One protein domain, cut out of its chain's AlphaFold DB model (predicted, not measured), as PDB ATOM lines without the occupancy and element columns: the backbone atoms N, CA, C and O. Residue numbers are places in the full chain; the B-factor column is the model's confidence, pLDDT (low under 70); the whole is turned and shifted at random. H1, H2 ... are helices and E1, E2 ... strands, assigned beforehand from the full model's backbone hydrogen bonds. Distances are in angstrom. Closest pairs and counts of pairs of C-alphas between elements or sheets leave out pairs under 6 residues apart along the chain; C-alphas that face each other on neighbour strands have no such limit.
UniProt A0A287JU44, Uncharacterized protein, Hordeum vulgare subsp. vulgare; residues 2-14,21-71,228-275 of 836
ATOM      1  N   THR A   2      99.723  86.685  78.628       81.38
ATOM      2  CA  THR A   2     100.248  85.298  78.685       81.38
ATOM      3  C   THR A   2     101.598  85.063  77.991       81.38
ATOM      4  O   THR A   2     102.529  84.591  78.642       81.38
ATOM      5  N   ARG A   3     101.751  85.459  76.713       83.50
ATOM      6  CA  ARG A   3     103.014  85.309  75.954       83.50
ATOM      7  C   ARG A   3     104.215  85.990  76.636       83.50
ATOM      8  O   ARG A   3     105.289  85.406  76.678       83.50
ATOM      9  N   PHE A   4     104.026  87.173  77.231       83.69
ATOM     10  CA  PHE A   4     105.093  87.910  77.924       83.69
ATOM     11  C   PHE A   4     105.485  87.288  79.276       83.69
ATOM     12  O   PHE A   4     106.642  87.377  79.677       83.69
ATOM     13  N   LEU A   5     104.549  86.644  79.987       84.00
ATOM     14  CA  LEU A   5     104.882  85.876  81.197       84.00
ATOM     15  C   LEU A   5     105.708  84.633  80.842       84.00
ATOM     16  O   LEU A   5     106.729  84.373  81.481       84.00
ATOM     17  N   ALA A   6     105.311  83.922  79.782       83.38
ATOM     18  CA  ALA A   6     106.042  82.765  79.280       83.38
ATOM     19  C   ALA A   6     107.464  83.133  78.816       83.38
ATOM     20  O   ALA A   6     108.419  82.487  79.245       83.38
ATOM     21  N   SER A   7     107.641  84.204  78.026       82.00
ATOM     22  CA  SER A   7     108.973  84.637  77.565       82.00
ATOM     23  C   SER A   7     109.869  85.177  78.687       82.00
ATOM     24  O   SER A   7     111.085  85.020  78.632       82.00
ATOM     25  N   ALA A   8     109.295  85.721  79.766       81.31
ATOM     26  CA  ALA A   8     110.037  86.046  80.988       81.31
ATOM     27  C   ALA A   8     110.437  84.804  81.821       81.31
ATOM     28  O   ALA A   8     111.072  84.936  82.875       81.31
ATOM     29  N   GLY A   9     110.054  83.595  81.395       79.81
ATOM     30  CA  GLY A   9     110.257  82.357  82.140       79.81
ATOM     31  C   GLY A   9     109.530  82.378  83.483       79.81
ATOM     32  O   GLY A   9     110.148  82.100  84.513       79.81
ATOM     33  N   ILE A  10     108.264  82.801  83.486       81.50
ATOM     34  CA  ILE A  10     107.343  82.699  84.623       81.50
ATOM     35  C   ILE A  10     106.333  81.604  84.278       81.50
ATOM     36  O   ILE A  10     105.604  81.722  83.292       81.50
ATOM     37  N   SER A  11     106.290  80.546  85.087       69.62
ATOM     38  CA  SER A  11     105.330  79.456  84.915       69.62
ATOM     39  C   SER A  11     103.897  79.983  84.975       69.62
ATOM     40  O   SER A  11     103.522  80.682  85.919       69.62
ATOM     41  N   LEU A  12     103.090  79.623  83.980       66.50
ATOM     42  CA  LEU A  12     101.637  79.722  84.081       66.50
ATOM     43  C   LEU A  12     101.150  78.651  85.076       66.50
ATOM     44  O   LEU A  12     101.764  77.579  85.131       66.50
ATOM     45  N   PRO A  13     100.092  78.913  85.865       59.66
ATOM     46  CA  PRO A  13      99.515  77.892  86.733       59.66
ATOM     47  C   PRO A  13      99.027  76.708  85.889       59.66
ATOM     48  O   PRO A  13      98.524  76.888  84.777       59.66
ATOM     49  N   ARG A  14      99.183  75.494  86.419       55.38
ATOM     50  CA  ARG A  14      98.452  74.321  85.923       55.38
ATOM     51  C   ARG A  14      97.056  74.335  86.533       55.38
ATOM     52  O   ARG A  14      96.891  74.822  87.642       55.38
ATOM     53  N   GLY A  21      98.025  82.619  90.027       81.75
ATOM     54  CA  GLY A  21      98.686  82.962  88.770       81.75
ATOM     55  C   GLY A  21      98.990  84.458  88.623       81.75
ATOM     56  O   GLY A  21      98.174  85.321  88.939       81.75
ATOM     57  N   TRP A  22     100.154  84.787  88.053       90.62
ATOM     58  CA  TRP A  22     100.493  86.177  87.710       90.62
ATOM     59  C   TRP A  22      99.634  86.762  86.579       90.62
ATOM     60  O   TRP A  22      99.614  87.978  86.415       90.62
ATOM     61  N   LEU A  23      98.946  85.927  85.792       90.75
ATOM     62  CA  LEU A  23      98.218  86.335  84.588       90.75
ATOM     63  C   LEU A  23      97.151  87.398  84.876       90.75
ATOM     64  O   LEU A  23      97.180  88.473  84.269       90.75
ATOM     65  N   ASP A  24      96.257  87.122  85.819       90.75
ATOM     66  CA  ASP A  24      95.115  87.991  86.116       90.75
ATOM     67  C   ASP A  24      95.569  89.254  86.845       90.75
ATOM     68  O   ASP A  24      95.165  90.357  86.493       90.75
ATOM     69  N   ILE A  25      96.505  89.101  87.785       93.56
ATOM     70  CA  ILE A  25      97.091  90.188  88.578       93.56
ATOM     71  C   ILE A  25      97.809  91.193  87.666       93.56
ATOM     72  O   ILE A  25      97.536  92.390  87.723       93.56
ATOM     73  N   VAL A  26      98.678  90.718  86.767       94.56
ATOM     74  CA  VAL A  26      99.375  91.578  85.796       94.56
ATOM     75  C   VAL A  26      98.386  92.255  84.848       94.56
ATOM     76  O   VAL A  26      98.571  93.423  84.511       94.56
ATOM     77  N   THR A  27      97.327  91.559  84.429       93.44
ATOM     78  CA  THR A  27      96.332  92.109  83.495       93.44
ATOM     79  C   THR A  27      95.458  93.179  84.159       93.44
ATOM     80  O   THR A  27      95.316  94.265  83.601       93.44
ATOM     81  N   ALA A  28      94.956  92.930  85.373       95.06
ATOM     82  CA  ALA A  28      94.152  93.878  86.144       95.06
ATOM     83  C   ALA A  28      94.935  95.157  86.483       95.06
ATOM     84  O   ALA A  28      94.489  96.252  86.146       95.06
ATOM     85  N   LEU A  29      96.144  95.024  87.045       96.50
ATOM     86  CA  LEU A  29      97.008  96.168  87.374       96.50
ATOM     87  C   LEU A  29      97.424  96.963  86.127       96.50
ATOM     88  O   LEU A  29      97.606  98.177  86.201       96.50
ATOM     89  N   SER A  30      97.578  96.295  84.977       95.44
ATOM     90  CA  SER A  30      97.874  96.973  83.708       95.44
ATOM     91  C   SER A  30      96.699  97.807  83.213       95.44
ATOM     92  O   SER A  30      96.904  98.927  82.752       95.44
ATOM     93  N   TRP A  31      95.478  97.282  83.332       94.94
ATOM     94  CA  TRP A  31      94.254  97.974  82.932       94.94
ATOM     95  C   TRP A  31      93.933  99.156  83.858       94.94
ATOM     96  O   TRP A  31      93.672 100.261  83.390       94.94
ATOM     97  N   GLU A  32      94.035  98.955  85.174       94.94
ATOM     98  CA  GLU A  32      93.859 100.007  86.180       94.94
ATOM     99  C   GLU A  32      94.873 101.147  85.988       94.94
ATOM    100  O   GLU A  32      94.494 102.317  85.915       94.94
ATOM    101  N   ALA A  33      96.159 100.819  85.816       94.44
ATOM    102  CA  ALA A  33      97.183 101.819  85.541       94.44
ATOM    103  C   ALA A  33      96.926 102.561  84.217       94.44
ATOM    104  O   ALA A  33      97.025 103.787  84.190       94.44
ATOM    105  N   ALA A  34      96.552 101.852  83.147       92.81
ATOM    106  CA  ALA A  34      96.244 102.442  81.843       92.81
ATOM    107  C   ALA A  34      95.116 103.488  81.894       92.81
ATOM    108  O   ALA A  34      95.222 104.520  81.237       92.81
ATOM    109  N   LEU A  35      94.070 103.261  82.697       90.50
ATOM    110  CA  LEU A  35      92.949 104.200  82.858       90.50
ATOM    111  C   LEU A  35      93.303 105.451  83.689       90.50
ATOM    112  O   LEU A  35      92.678 106.504  83.521       90.50
ATOM    113  N   LEU A  36      94.295 105.347  84.581       88.69
ATOM    114  CA  LEU A  36      94.774 106.456  85.414       88.69
ATOM    115  C   LEU A  36      95.765 107.375  84.679       88.69
ATOM    116  O   LEU A  36      95.781 108.576  84.940       88.69
ATOM    117  N   ILE A  37      96.590 106.836  83.777       86.81
ATOM    118  CA  ILE A  37      97.642 107.591  83.078       86.81
ATOM    119  C   ILE A  37      97.024 108.568  82.074       86.81
ATOM    120  O   ILE A  37      96.327 108.169  81.143       86.81
ATOM    121  N   LYS A  38      97.312 109.864  82.241       79.00
ATOM    122  CA  LYS A  38      96.828 110.933  81.351       79.00
ATOM    123  C   LYS A  38      97.990 111.860  80.979       79.00
ATOM    124  O   LYS A  38      98.180 112.878  81.645       79.00
ATOM    125  N   PRO A  39      98.793 111.492  79.962       78.00
ATOM    126  CA  PRO A  39      99.949 112.267  79.523       78.00
ATOM    127  C   PRO A  39      99.534 113.626  78.949       78.00
ATOM    128  O   PRO A  39      98.403 113.801  78.487       78.00
ATOM    129  N   ASP A  40     100.446 114.598  78.960       68.44
ATOM    130  CA  ASP A  40     100.184 115.912  78.362       68.44
ATOM    131  C   ASP A  40     100.574 115.844  76.879       68.44
ATOM    132  O   ASP A  40     101.748 115.918  76.528       68.44
ATOM    133  N   GLY A  41      99.587 115.620  76.004       61.25
ATOM    134  CA  GLY A  41      99.769 115.233  74.594       61.25
ATOM    135  C   GLY A  41     100.380 116.286  73.655       61.25
ATOM    136  O   GLY A  41     100.041 116.301  72.469       61.25
ATOM    137  N   LYS A  42     101.223 117.191  74.166       60.19
ATOM    138  CA  LYS A  42     101.776 118.364  73.472       60.19
ATOM    139  C   LYS A  42     102.934 118.051  72.529       60.19
ATOM    140  O   LYS A  42     102.987 118.683  71.474       60.19
ATOM    141  N   ALA A  43     103.828 117.127  72.897       55.12
ATOM    142  CA  ALA A  43     104.973 116.715  72.080       55.12
ATOM    143  C   ALA A  43     105.563 115.353  72.510       55.12
ATOM    144  O   ALA A  43     105.875 115.172  73.686       55.12
ATOM    145  N   GLY A  44     105.785 114.449  71.544       56.06
ATOM    146  CA  GLY A  44     106.656 113.261  71.616       56.06
ATOM    147  C   GLY A  44     106.836 112.623  72.997       56.06
ATOM    148  O   GLY A  44     105.948 111.946  73.506       56.06
ATOM    149  N   ASN A  45     107.998 112.859  73.609       54.44
ATOM    150  CA  ASN A  45     108.445 112.210  74.847       54.44
ATOM    151  C   ASN A  45     107.547 112.473  76.077       54.44
ATOM    152  O   ASN A  45     107.668 111.755  77.068       54.44
ATOM    153  N   GLU A  46     106.652 113.468  76.043       68.31
ATOM    154  CA  GLU A  46     105.638 113.679  77.091       68.31
ATOM    155  C   GLU A  46     104.393 112.788  76.923       68.31
ATOM    156  O   GLU A  46     103.457 112.901  77.710       68.31
ATOM    157  N   MET A  47     104.362 111.893  75.928       82.25
ATOM    158  CA  MET A  47     103.244 110.970  75.683       82.25
ATOM    159  C   MET A  47     103.495 109.537  76.169       82.25
ATOM    160  O   MET A  47     102.524 108.819  76.411       82.25
ATOM    161  N   ASP A  48     104.755 109.120  76.342       84.44
ATOM    162  CA  ASP A  48     105.101 107.744  76.725       84.44
ATOM    163  C   ASP A  48     104.517 107.397  78.109       84.44
ATOM    164  O   ASP A  48     104.954 107.983  79.112       84.44
ATOM    165  N   PRO A  49     103.596 106.416  78.218       85.75
ATOM    166  CA  PRO A  49     103.043 106.003  79.504       85.75
ATOM    167  C   PRO A  49     104.118 105.416  80.435       85.75
ATOM    168  O   PRO A  49     104.001 105.549  81.656       85.75
ATOM    169  N   GLY A  50     105.204 104.840  79.901       84.81
ATOM    170  CA  GLY A  50     106.358 104.358  80.667       84.81
ATOM    171  C   GLY A  50     107.006 105.446  81.529       84.81
ATOM    172  O   GLY A  50     107.391 105.189  82.676       84.81
ATOM    173  N   SER A  51     107.037 106.687  81.042       83.75
ATOM    174  CA  SER A  51     107.513 107.853  81.786       83.75
ATOM    175  C   SER A  51     106.606 108.213  82.978       83.75
ATOM    176  O   SER A  51     107.106 108.721  83.991       83.75
ATOM    177  N   TYR A  52     105.308 107.884  82.918       87.44
ATOM    178  CA  TYR A  52     104.287 108.165  83.942       87.44
ATOM    179  C   TYR A  52     104.035 107.000  84.915       87.44
ATOM    180  O   TYR A  52     103.672 107.240  86.069       87.44
ATOM    181  N   ILE A  53     104.345 105.759  84.537       90.94
ATOM    182  CA  ILE A  53     104.281 104.574  85.414       90.94
ATOM    183  C   ILE A  53     105.541 104.463  86.277       90.94
ATOM    184  O   ILE A  53     106.659 104.743  85.829       90.94
ATOM    185  N   LYS A  54     105.412 104.002  87.523       92.38
ATOM    186  CA  LYS A  54     106.543 103.405  88.248       92.38
ATOM    187  C   LYS A  54     106.179 102.013  88.735       92.38
ATOM    188  O   LYS A  54     105.195 101.853  89.435       92.38
ATOM    189  N   VAL A  55     106.995 101.010  88.414       95.88
ATOM    190  CA  VAL A  55     106.828  99.657  88.970       95.88
ATOM    191  C   VAL A  55     107.814  99.448  90.115       95.88
ATOM    192  O   VAL A  55     109.038  99.516  89.930       95.88
ATOM    193  N   LYS A  56     107.275  99.203  91.306       95.56
ATOM    194  CA  LYS A  56     107.990  98.996  92.564       95.56
ATOM    195  C   LYS A  56     107.920  97.521  92.976       95.56
ATOM    196  O   LYS A  56     106.947  96.847  92.679       95.56
ATOM    197  N   ARG A  57     108.964  97.011  93.643       94.50
ATOM    198  CA  ARG A  57     109.075  95.606  94.080       94.50
ATOM    199  C   ARG A  57     109.375  95.516  95.574       94.50
ATOM    200  O   ARG A  57     110.380  96.098  96.015       94.50
ATOM    201  N   VAL A  58     108.563  94.764  96.313       94.19
ATOM    202  CA  VAL A  58     108.767  94.449  97.734       94.19
ATOM    203  C   VAL A  58     108.468  92.968  97.968       94.19
ATOM    204  O   VAL A  58     107.345  92.518  97.782       94.19
ATOM    205  N   ALA A  59     109.475  92.204  98.370       93.19
ATOM    206  CA  ALA A  59     109.425  90.756  98.529       93.19
ATOM    207  C   ALA A  59     108.788  90.361  99.875       93.19
ATOM    208  O   ALA A  59     109.456  89.900 100.799       93.19
ATOM    209  N   THR A  60     107.490  90.620 100.005       91.75
ATOM    210  CA  THR A  60     106.680  90.452 101.223       91.75
ATOM    211  C   THR A  60     105.251  90.038 100.852       91.75
ATOM    212  O   THR A  60     104.858  90.238  99.700       91.75
ATOM    213  N   GLY A  61     104.457  89.531 101.799       91.06
ATOM    214  CA  GLY A  61     103.008  89.359 101.613       91.06
ATOM    215  C   GLY A  61     102.590  88.321 100.559       91.06
ATOM    216  O   GLY A  61     103.340  87.389 100.272       91.06
ATOM    217  N   THR A  62     101.400  88.478  99.972       91.62
ATOM    218  CA  THR A  62     100.852  87.596  98.912       91.62
ATOM    219  C   THR A  62     100.710  88.322  97.569       91.62
ATOM    220  O   THR A  62     100.829  89.547  97.501       91.62
ATOM    221  N   ARG A  63     100.475  87.585  96.470       92.50
ATOM    222  CA  ARG A  63     100.397  88.185  95.125       92.50
ATOM    223  C   ARG A  63      99.157  89.078  94.971       92.50
ATOM    224  O   ARG A  63      99.267  90.138  94.361       92.50
ATOM    225  N   ARG A  64      98.025  88.751  95.614       90.88
ATOM    226  CA  ARG A  64      96.836  89.640  95.683       90.88
ATOM    227  C   ARG A  64      97.057  90.978  96.397       90.88
ATOM    228  O   ARG A  64      96.211  91.851  96.283       90.88
ATOM    229  N   GLN A  65      98.164  91.159  97.120       93.75
ATOM    230  CA  GLN A  65      98.525  92.443  97.736       93.75
ATOM    231  C   GLN A  65      99.340  93.344  96.786       93.75
ATOM    232  O   GLN A  65      99.967  94.308  97.228       93.75
ATOM    233  N   CYS A  66      99.380  93.022  95.488       96.00
ATOM    234  CA  CYS A  66      99.818  93.967  94.468       96.00
ATOM    235  C   CYS A  66      98.707  94.987  94.177       96.00
ATOM    236  O   CYS A  66      97.542  94.617  94.086       96.00
ATOM    237  N   GLU A  67      99.075  96.253  93.995       96.38
ATOM    238  CA  GLU A  67      98.131  97.382  93.946       96.38
ATOM    239  C   GLU A  67      98.647  98.510  93.034       96.38
ATOM    240  O   GLU A  67      99.864  98.681  92.879       96.38
ATOM    241  N   VAL A  68      97.746  99.301  92.436       96.38
ATOM    242  CA  VAL A  68      98.104 100.546  91.737       96.38
ATOM    243  C   VAL A  68      97.900 101.732  92.675       96.38
ATOM    244  O   VAL A  68      96.797 102.235  92.861       96.38
ATOM    245  N   ILE A  69      98.993 102.236  93.246       94.50
ATOM    246  CA  ILE A  69      98.959 103.452  94.057       94.50
ATOM    247  C   ILE A  69      98.673 104.649  93.140       94.50
ATOM    248  O   ILE A  69      99.469 104.957  92.240       94.50
ATOM    249  N   ASN A  70      97.567 105.355  93.401       91.75
ATOM    250  CA  ASN A  70      97.196 106.625  92.764       91.75
ATOM    251  C   ASN A  70      98.082 107.777  93.286       91.75
ATOM    252  O   ASN A  70      97.649 108.680  94.012       91.75
ATOM    253  N   GLY A  71      99.376 107.669  92.988       92.12
ATOM    254  CA  GLY A  71     100.432 108.430  93.634       92.12
ATOM    255  C   GLY A  71     101.842 107.958  93.271       92.12
ATOM    256  O   GLY A  71     102.066 107.157  92.356       92.12
ATOM    257  N   LEU A 228      98.869 112.552  86.884       80.00
ATOM    258  CA  LEU A 228      99.342 112.290  85.518       80.00
ATOM    259  C   LEU A 228      99.990 110.897  85.394       80.00
ATOM    260  O   LEU A 228     100.098 110.363  84.293       80.00
ATOM    261  N   GLY A 229     100.421 110.311  86.515       85.38
ATOM    262  CA  GLY A 229     101.028 108.987  86.587       85.38
ATOM    263  C   GLY A 229     100.905 108.345  87.971       85.38
ATOM    264  O   GLY A 229     100.652 109.024  88.965       85.38
ATOM    265  N   CYS A 230     101.105 107.029  88.020       92.00
ATOM    266  CA  CYS A 230     100.826 106.159  89.164       92.00
ATOM    267  C   CYS A 230     102.030 105.268  89.530       92.00
ATOM    268  O   CYS A 230     103.038 105.211  88.810       92.00
ATOM    269  N   THR A 231     101.930 104.540  90.648       95.38
ATOM    270  CA  THR A 231     102.954 103.577  91.081       95.38
ATOM    271  C   THR A 231     102.361 102.196  91.339       95.38
ATOM    272  O   THR A 231     101.696 101.978  92.344       95.38
ATOM    273  N   ILE A 232     102.666 101.236  90.470       97.19
ATOM    274  CA  ILE A 232     102.291  99.830  90.641       97.19
ATOM    275  C   ILE A 232     103.250  99.192  91.648       97.19
ATOM    276  O   ILE A 232     104.471  99.187  91.440       97.19
ATOM    277  N   LEU A 233     102.718  98.656  92.741       96.81
ATOM    278  CA  LEU A 233     103.484  98.062  93.831       96.81
ATOM    279  C   LEU A 233     103.324  96.538  93.803       96.81
ATOM    280  O   LEU A 233     102.256  96.017  94.086       96.81
ATOM    281  N   LEU A 234     104.397  95.826  93.442       96.69
ATOM    282  CA  LEU A 234     104.414  94.367  93.337       96.69
ATOM    283  C   LEU A 234     104.912  93.707  94.631       96.69
ATOM    284  O   LEU A 234     105.968  94.085  95.160       96.69
ATOM    285  N   ARG A 235     104.166  92.692  95.080       94.56
ATOM    286  CA  ARG A 235     104.332  91.898  96.309       94.56
ATOM    287  C   ARG A 235     104.184  90.392  96.012       94.56
ATOM    288  O   ARG A 235     103.923  90.011  94.877       94.56
ATOM    289  N   GLY A 236     104.363  89.522  97.006       90.69
ATOM    290  CA  GLY A 236     103.993  88.101  96.898       90.69
ATOM    291  C   GLY A 236     105.001  87.141  96.260       90.69
ATOM    292  O   GLY A 236     104.625  86.012  95.963       90.69
ATOM    293  N   ALA A 237     106.251  87.554  96.041       91.50
ATOM    294  CA  ALA A 237     107.328  86.672  95.579       91.50
ATOM    295  C   ALA A 237     108.717  87.198  95.992       91.50
ATOM    296  O   ALA A 237     108.835  88.292  96.547       91.50
ATOM    297  N   ASN A 238     109.774  86.427  95.714       91.31
ATOM    298  CA  ASN A 238     111.169  86.846  95.911       91.31
ATOM    299  C   ASN A 238     111.582  87.982  94.947       91.31
ATOM    300  O   ASN A 238     110.889  88.299  93.976       91.31
ATOM    301  N   SER A 239     112.725  88.624  95.205       91.12
ATOM    302  CA  SER A 239     113.223  89.723  94.366       91.12
ATOM    303  C   SER A 239     113.365  89.336  92.883       91.12
ATOM    304  O   SER A 239     113.069  90.155  92.009       91.12
ATOM    305  N   GLU A 240     113.781  88.115  92.582       91.19
ATOM    306  CA  GLU A 240     114.228  87.683  91.255       91.19
ATOM    307  C   GLU A 240     113.026  87.416  90.341       91.19
ATOM    308  O   GLU A 240     112.977  87.897  89.207       91.19
ATOM    309  N   GLU A 241     111.994  86.770  90.876       92.31
ATOM    310  CA  GLU A 241     110.683  86.628  90.249       92.31
ATOM    311  C   GLU A 241     110.011  87.997  90.075       92.31
ATOM    312  O   GLU A 241     109.627  88.359  88.963       92.31
ATOM    313  N   LEU A 242     109.983  88.838  91.119       93.94
ATOM    314  CA  LEU A 242     109.443  90.198  91.003       93.94
ATOM    315  C   LEU A 242     110.213  91.051  89.973       93.94
ATOM    316  O   LEU A 242     109.643  91.987  89.409       93.94
ATOM    317  N   LYS A 243     111.505  90.780  89.718       93.94
ATOM    318  CA  LYS A 243     112.300  91.449  88.666       93.94
ATOM    319  C   LYS A 243     111.790  91.060  87.274       93.94
ATOM    320  O   LYS A 243     111.638  91.959  86.448       93.94
ATOM    321  N   LYS A 244     111.479  89.777  87.045       93.00
ATOM    322  CA  LYS A 244     110.836  89.282  85.813       93.00
ATOM    323  C   LYS A 244     109.444  89.895  85.632       93.00
ATOM    324  O   LYS A 244     109.194  90.549  84.621       93.00
ATOM    325  N   VAL A 245     108.579  89.785  86.647       94.44
ATOM    326  CA  VAL A 245     107.205  90.328  86.628       94.44
ATOM    327  C   VAL A 245     107.214  91.831  86.342       94.44
ATOM    328  O   VAL A 245     106.449  92.300  85.505       94.44
ATOM    329  N   LYS A 246     108.135  92.599  86.948       94.44
ATOM    330  CA  LYS A 246     108.292  94.035  86.663       94.44
ATOM    331  C   LYS A 246     108.536  94.333  85.178       94.44
ATOM    332  O   LYS A 246     108.057  95.361  84.707       94.44
ATOM    333  N   GLN A 247     109.306  93.510  84.469       89.94
ATOM    334  CA  GLN A 247     109.558  93.745  83.046       89.94
ATOM    335  C   GLN A 247     108.283  93.504  82.230       89.94
ATOM    336  O   GLN A 247     107.918  94.337  81.406       89.94
ATOM    337  N   VAL A 248     107.547  92.434  82.547       92.31
ATOM    338  CA  VAL A 248     106.251  92.132  81.924       92.31
ATOM    339  C   VAL A 248     105.220  93.232  82.193       92.31
ATOM    340  O   VAL A 248     104.528  93.635  81.259       92.31
ATOM    341  N   MET A 249     105.152  93.776  83.417       93.44
ATOM    342  CA  MET A 249     104.257  94.895  83.759       93.44
ATOM    343  C   MET A 249     104.448  96.104  82.837       93.44
ATOM    344  O   MET A 249     103.470  96.718  82.436       93.44
ATOM    345  N   LEU A 250     105.688  96.465  82.487       88.62
ATOM    346  CA  LEU A 250     105.938  97.651  81.659       88.62
ATOM    347  C   LEU A 250     105.373  97.480  80.239       88.62
ATOM    348  O   LEU A 250     104.654  98.359  79.768       88.62
ATOM    349  N   TYR A 251     105.609  96.328  79.602       88.62
ATOM    350  CA  TYR A 251     105.026  96.023  78.289       88.62
ATOM    351  C   TYR A 251     103.497  95.875  78.341       88.62
ATOM    352  O   TYR A 251     102.799  96.299  77.423       88.62
ATOM    353  N   THR A 252     102.957  95.283  79.410       91.62
ATOM    354  CA  THR A 252     101.511  95.028  79.522       91.62
ATOM    355  C   THR A 252     100.697  96.276  79.859       91.62
ATOM    356  O   THR A 252      99.608  96.415  79.306       91.62
ATOM    357  N   VAL A 253     101.226  97.235  80.631       92.50
ATOM    358  CA  VAL A 253     100.572  98.548  80.801       92.50
ATOM    359  C   VAL A 253     100.649  99.364  79.506       92.50
ATOM    360  O   VAL A 253      99.655  99.985  79.143       92.50
ATOM    361  N   PHE A 254     101.770  99.334  78.769       89.62
ATOM    362  CA  PHE A 254     101.868  99.999  77.458       89.62
ATOM    363  C   PHE A 254     100.816  99.449  76.480       89.62
ATOM    364  O   PHE A 254     100.060 100.216  75.889       89.62
ATOM    365  N   ALA A 255     100.694  98.119  76.379       90.06
ATOM    366  CA  ALA A 255      99.683  97.468  75.547       90.06
ATOM    367  C   ALA A 255      98.237  97.758  76.006       90.06
ATOM    368  O   ALA A 255      97.359  97.946  75.167       90.06
ATOM    369  N   ALA A 256      97.980  97.827  77.318       92.75
ATOM    370  CA  ALA A 256      96.664  98.180  77.856       92.75
ATOM    371  C   ALA A 256      96.297  99.647  77.573       92.75
ATOM    372  O   ALA A 256      95.197  99.918  77.101       92.75
ATOM    373  N   TYR A 257      97.225 100.585  77.790       91.81
ATOM    374  CA  TYR A 257      97.057 102.007  77.472       91.81
ATOM    375  C   TYR A 257      96.776 102.211  75.982       91.81
ATOM    376  O   TYR A 257      95.796 102.851  75.610       91.81
ATOM    377  N   HIS A 258      97.579 101.572  75.132       89.19
ATOM    378  CA  HIS A 258      97.386 101.556  73.687       89.19
ATOM    379  C   HIS A 258      95.982 101.063  73.292       89.19
ATOM    380  O   HIS A 258      95.288 101.733  72.528       89.19
ATOM    381  N   LEU A 259      95.538  99.931  73.854       91.06
ATOM    382  CA  LEU A 259      94.218  99.351  73.587       91.06
ATOM    383  C   LEU A 259      93.066 100.244  74.078       91.06
ATOM    384  O   LEU A 259      92.056 100.349  73.389       91.06
ATOM    385  N   VAL A 260      93.211 100.922  75.222       92.56
ATOM    386  CA  VAL A 260      92.211 101.873  75.743       92.56
ATOM    387  C   VAL A 260      92.000 103.047  74.778       92.56
ATOM    388  O   VAL A 260      90.853 103.404  74.489       92.56
ATOM    389  N   LEU A 261      93.074 103.631  74.238       92.38
ATOM    390  CA  LEU A 261      92.970 104.751  73.292       92.38
ATOM    391  C   LEU A 261      92.463 104.308  71.911       92.38
ATOM    392  O   LEU A 261      91.632 104.991  71.312       92.38
ATOM    393  N   GLU A 262      92.926 103.155  71.423       91.69
ATOM    394  CA  GLU A 262      92.482 102.565  70.156       91.69
ATOM    395  C   GLU A 262      90.986 102.198  70.200       91.69
ATOM    396  O   GLU A 262      90.235 102.569  69.296       91.69
ATOM    397  N   ALA A 263      90.516 101.573  71.287       92.06
ATOM    398  CA  ALA A 263      89.096 101.291  71.495       92.06
ATOM    399  C   ALA A 263      88.256 102.578  71.575       92.06
ATOM    400  O   ALA A 263      87.224 102.671  70.914       92.06
ATOM    401  N   SER A 264      88.721 103.598  72.309       92.25
ATOM    402  CA  SER A 264      88.027 104.895  72.408       92.25
ATOM    403  C   SER A 264      87.837 105.558  71.037       92.25
ATOM    404  O   SER A 264      86.765 106.083  70.737       92.25
ATOM    405  N   PHE A 265      88.849 105.480  70.167       92.50
ATOM    406  CA  PHE A 265      88.761 105.980  68.794       92.50
ATOM    407  C   PHE A 265      87.789 105.169  67.919       92.50
ATOM    408  O   PHE A 265      87.111 105.753  67.073       92.50
ATOM    409  N   PHE A 266      87.668 103.851  68.113       89.12
ATOM    410  CA  PHE A 266      86.682 103.047  67.378       89.12
ATOM    411  C   PHE A 266      85.249 103.218  67.880       89.12
ATOM    412  O   PHE A 266      84.339 103.177  67.054       89.12
ATOM    413  N   GLU A 267      85.020 103.480  69.166       90.44
ATOM    414  CA  GLU A 267      83.681 103.844  69.649       90.44
ATOM    415  C   GLU A 267      83.241 105.211  69.093       90.44
ATOM    416  O   GLU A 267      82.129 105.324  68.574       90.44
ATOM    417  N   ASP A 268      84.141 106.206  69.046       90.94
ATOM    418  CA  ASP A 268      83.893 107.484  68.351       90.94
ATOM    419  C   ASP A 268      83.559 107.285  66.853       90.94
ATOM    420  O   ASP A 268      82.763 108.040  66.287       90.94
ATOM    421  N   GLN A 269      84.135 106.268  66.193       87.06
ATOM    422  CA  GLN A 269      83.764 105.898  64.819       87.06
ATOM    423  C   GLN A 269      82.408 105.182  64.742       87.06
ATOM    424  O   GLN A 269      81.579 105.544  63.903       87.06
ATOM    425  N   ARG A 270      82.152 104.179  65.595       83.69
ATOM    426  CA  ARG A 270      80.954 103.312  65.545       83.69
ATOM    427  C   ARG A 270      79.645 104.095  65.545       83.69
ATOM    428  O   ARG A 270      78.723 103.715  64.823       83.69
ATOM    429  N   VAL A 271      79.595 105.227  66.251       83.44
ATOM    430  CA  VAL A 271      78.443 106.150  66.277       83.44
ATOM    431  C   VAL A 271      78.016 106.626  64.877       83.44
ATOM    432  O   VAL A 271      76.832 106.882  64.674       83.44
ATOM    433  N   PHE A 272      78.934 106.716  63.905       77.69
ATOM    434  CA  PHE A 272      78.622 107.050  62.507       77.69
ATOM    435  C   PHE A 272      78.799 105.881  61.519       77.69
ATOM    436  O   PHE A 272      78.459 106.026  60.344       77.69
ATOM    437  N   LEU A 273      79.303 104.720  61.962       73.06
ATOM    438  CA  LEU A 273      79.267 103.488  61.158       73.06
ATOM    439  C   LEU A 273      77.868 102.871  61.141       73.06
ATOM    440  O   LEU A 273      77.459 102.343  60.111       73.06
ATOM    441  N   ASN A 274      77.144 102.970  62.259       69.31
ATOM    442  CA  ASN A 274      75.869 102.297  62.506       69.31
ATOM    443  C   ASN A 274      74.642 103.199  62.242       69.31
ATOM    444  O   ASN A 274      73.663 103.133  62.981       69.31
ATOM    445  N   ASP A 275      74.668 104.037  61.198       57.38
ATOM    446  CA  ASP A 275      73.634 105.059  60.901       57.38
ATOM    447  C   ASP A 275      72.330 104.460  60.289       57.38
ATOM    448  O   ASP A 275      71.729 104.982  59.348       57.38
TER     449      ASP A 275
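Overview. This is residues 2 to 14, 21 to 71 and 228 to 275 of the 836 residues of an uncharacterized protein of Hordeum vulgare subsp. vulgare (UniProt A0A287JU44). One long helix, H4, runs slantwise over one face of a small three-stranded sheet, and H2 crosses H4 on that same face; the sheet's other face is bare of named helices. Residues 262 to 275, of which 262 to 273 belong to H4, stick out from the body, as does the loop of residues 41 to 46. The printed part has 112 residues with four named helices and three named strands, in the order H1 H2 H3 E1 E2 E3 H4; the mixed sheet runs E1 E3 E2, and the class is mostly helix. It is only just compact, close to loose, with a radius of gyration of the C-alphas of 15.7 A, and its spans are 52 by 33 by 22 A.

Arrangement. H1, residues 2 to 7, only just touches H2, residues 22 to 36, with 3 pairs of C-alphas within 8 A; the closest C-alphas are those of Thr 2 and Leu 23, 6.3 A apart. H2 touches H4, residues 239 to 273, at a steep tilt of 53 degrees, the same way; the closest C-alphas are those of Ser 30 and Val 253, 4.3 A apart. H3, residues 49 to 52, touches H4, the closest C-alphas being those of Pro 49 and Phe 254, 6.5 A apart. E1, residues 54 to 57, is the parallel neighbour of E3, residues 231 to 234, with N 56 and O 232 2.8 A apart, within hydrogen-bond range. E2, residues 67 to 69, is antiparallel to E3, with N 69 and O 231 2.9 A apart, within hydrogen-bond range. H2 and H4 are on the same face of this sheet, at heights of 9.5 A and 11.7 A over the sheet, an arrangement of two layers, helices on one face of a sheet. Every O i to N i+4 pair is within hydrogen-bond range in H1 and H2, and 29 of 31 in H4; H3 is too short for such a pair.

Along the chain. H1 begins at C-alpha 2, (100.248, 85.298, 78.685). H2 is 21.2 A long from first to last C-alpha. E1 is 10.1 A long and E3 9.6 A. H4 is 49.4 A long, has a kink of 26 degrees near residue 248, and ends at C-alpha 273, (79.267, 103.488, 61.158).

Size, cuts and confidence. The C-alphas farthest apart, those of Asn 238 and Asp 275, are 54.5 A apart. Residues 15 to 20 and 72 to 227 are not printed; the gap between C-alphas is 9.1 A across each cut. The link from H2 to H3 is long. The pLDDT is under 70 at residues 11 to 14, 40 to 46 and 274 to 275.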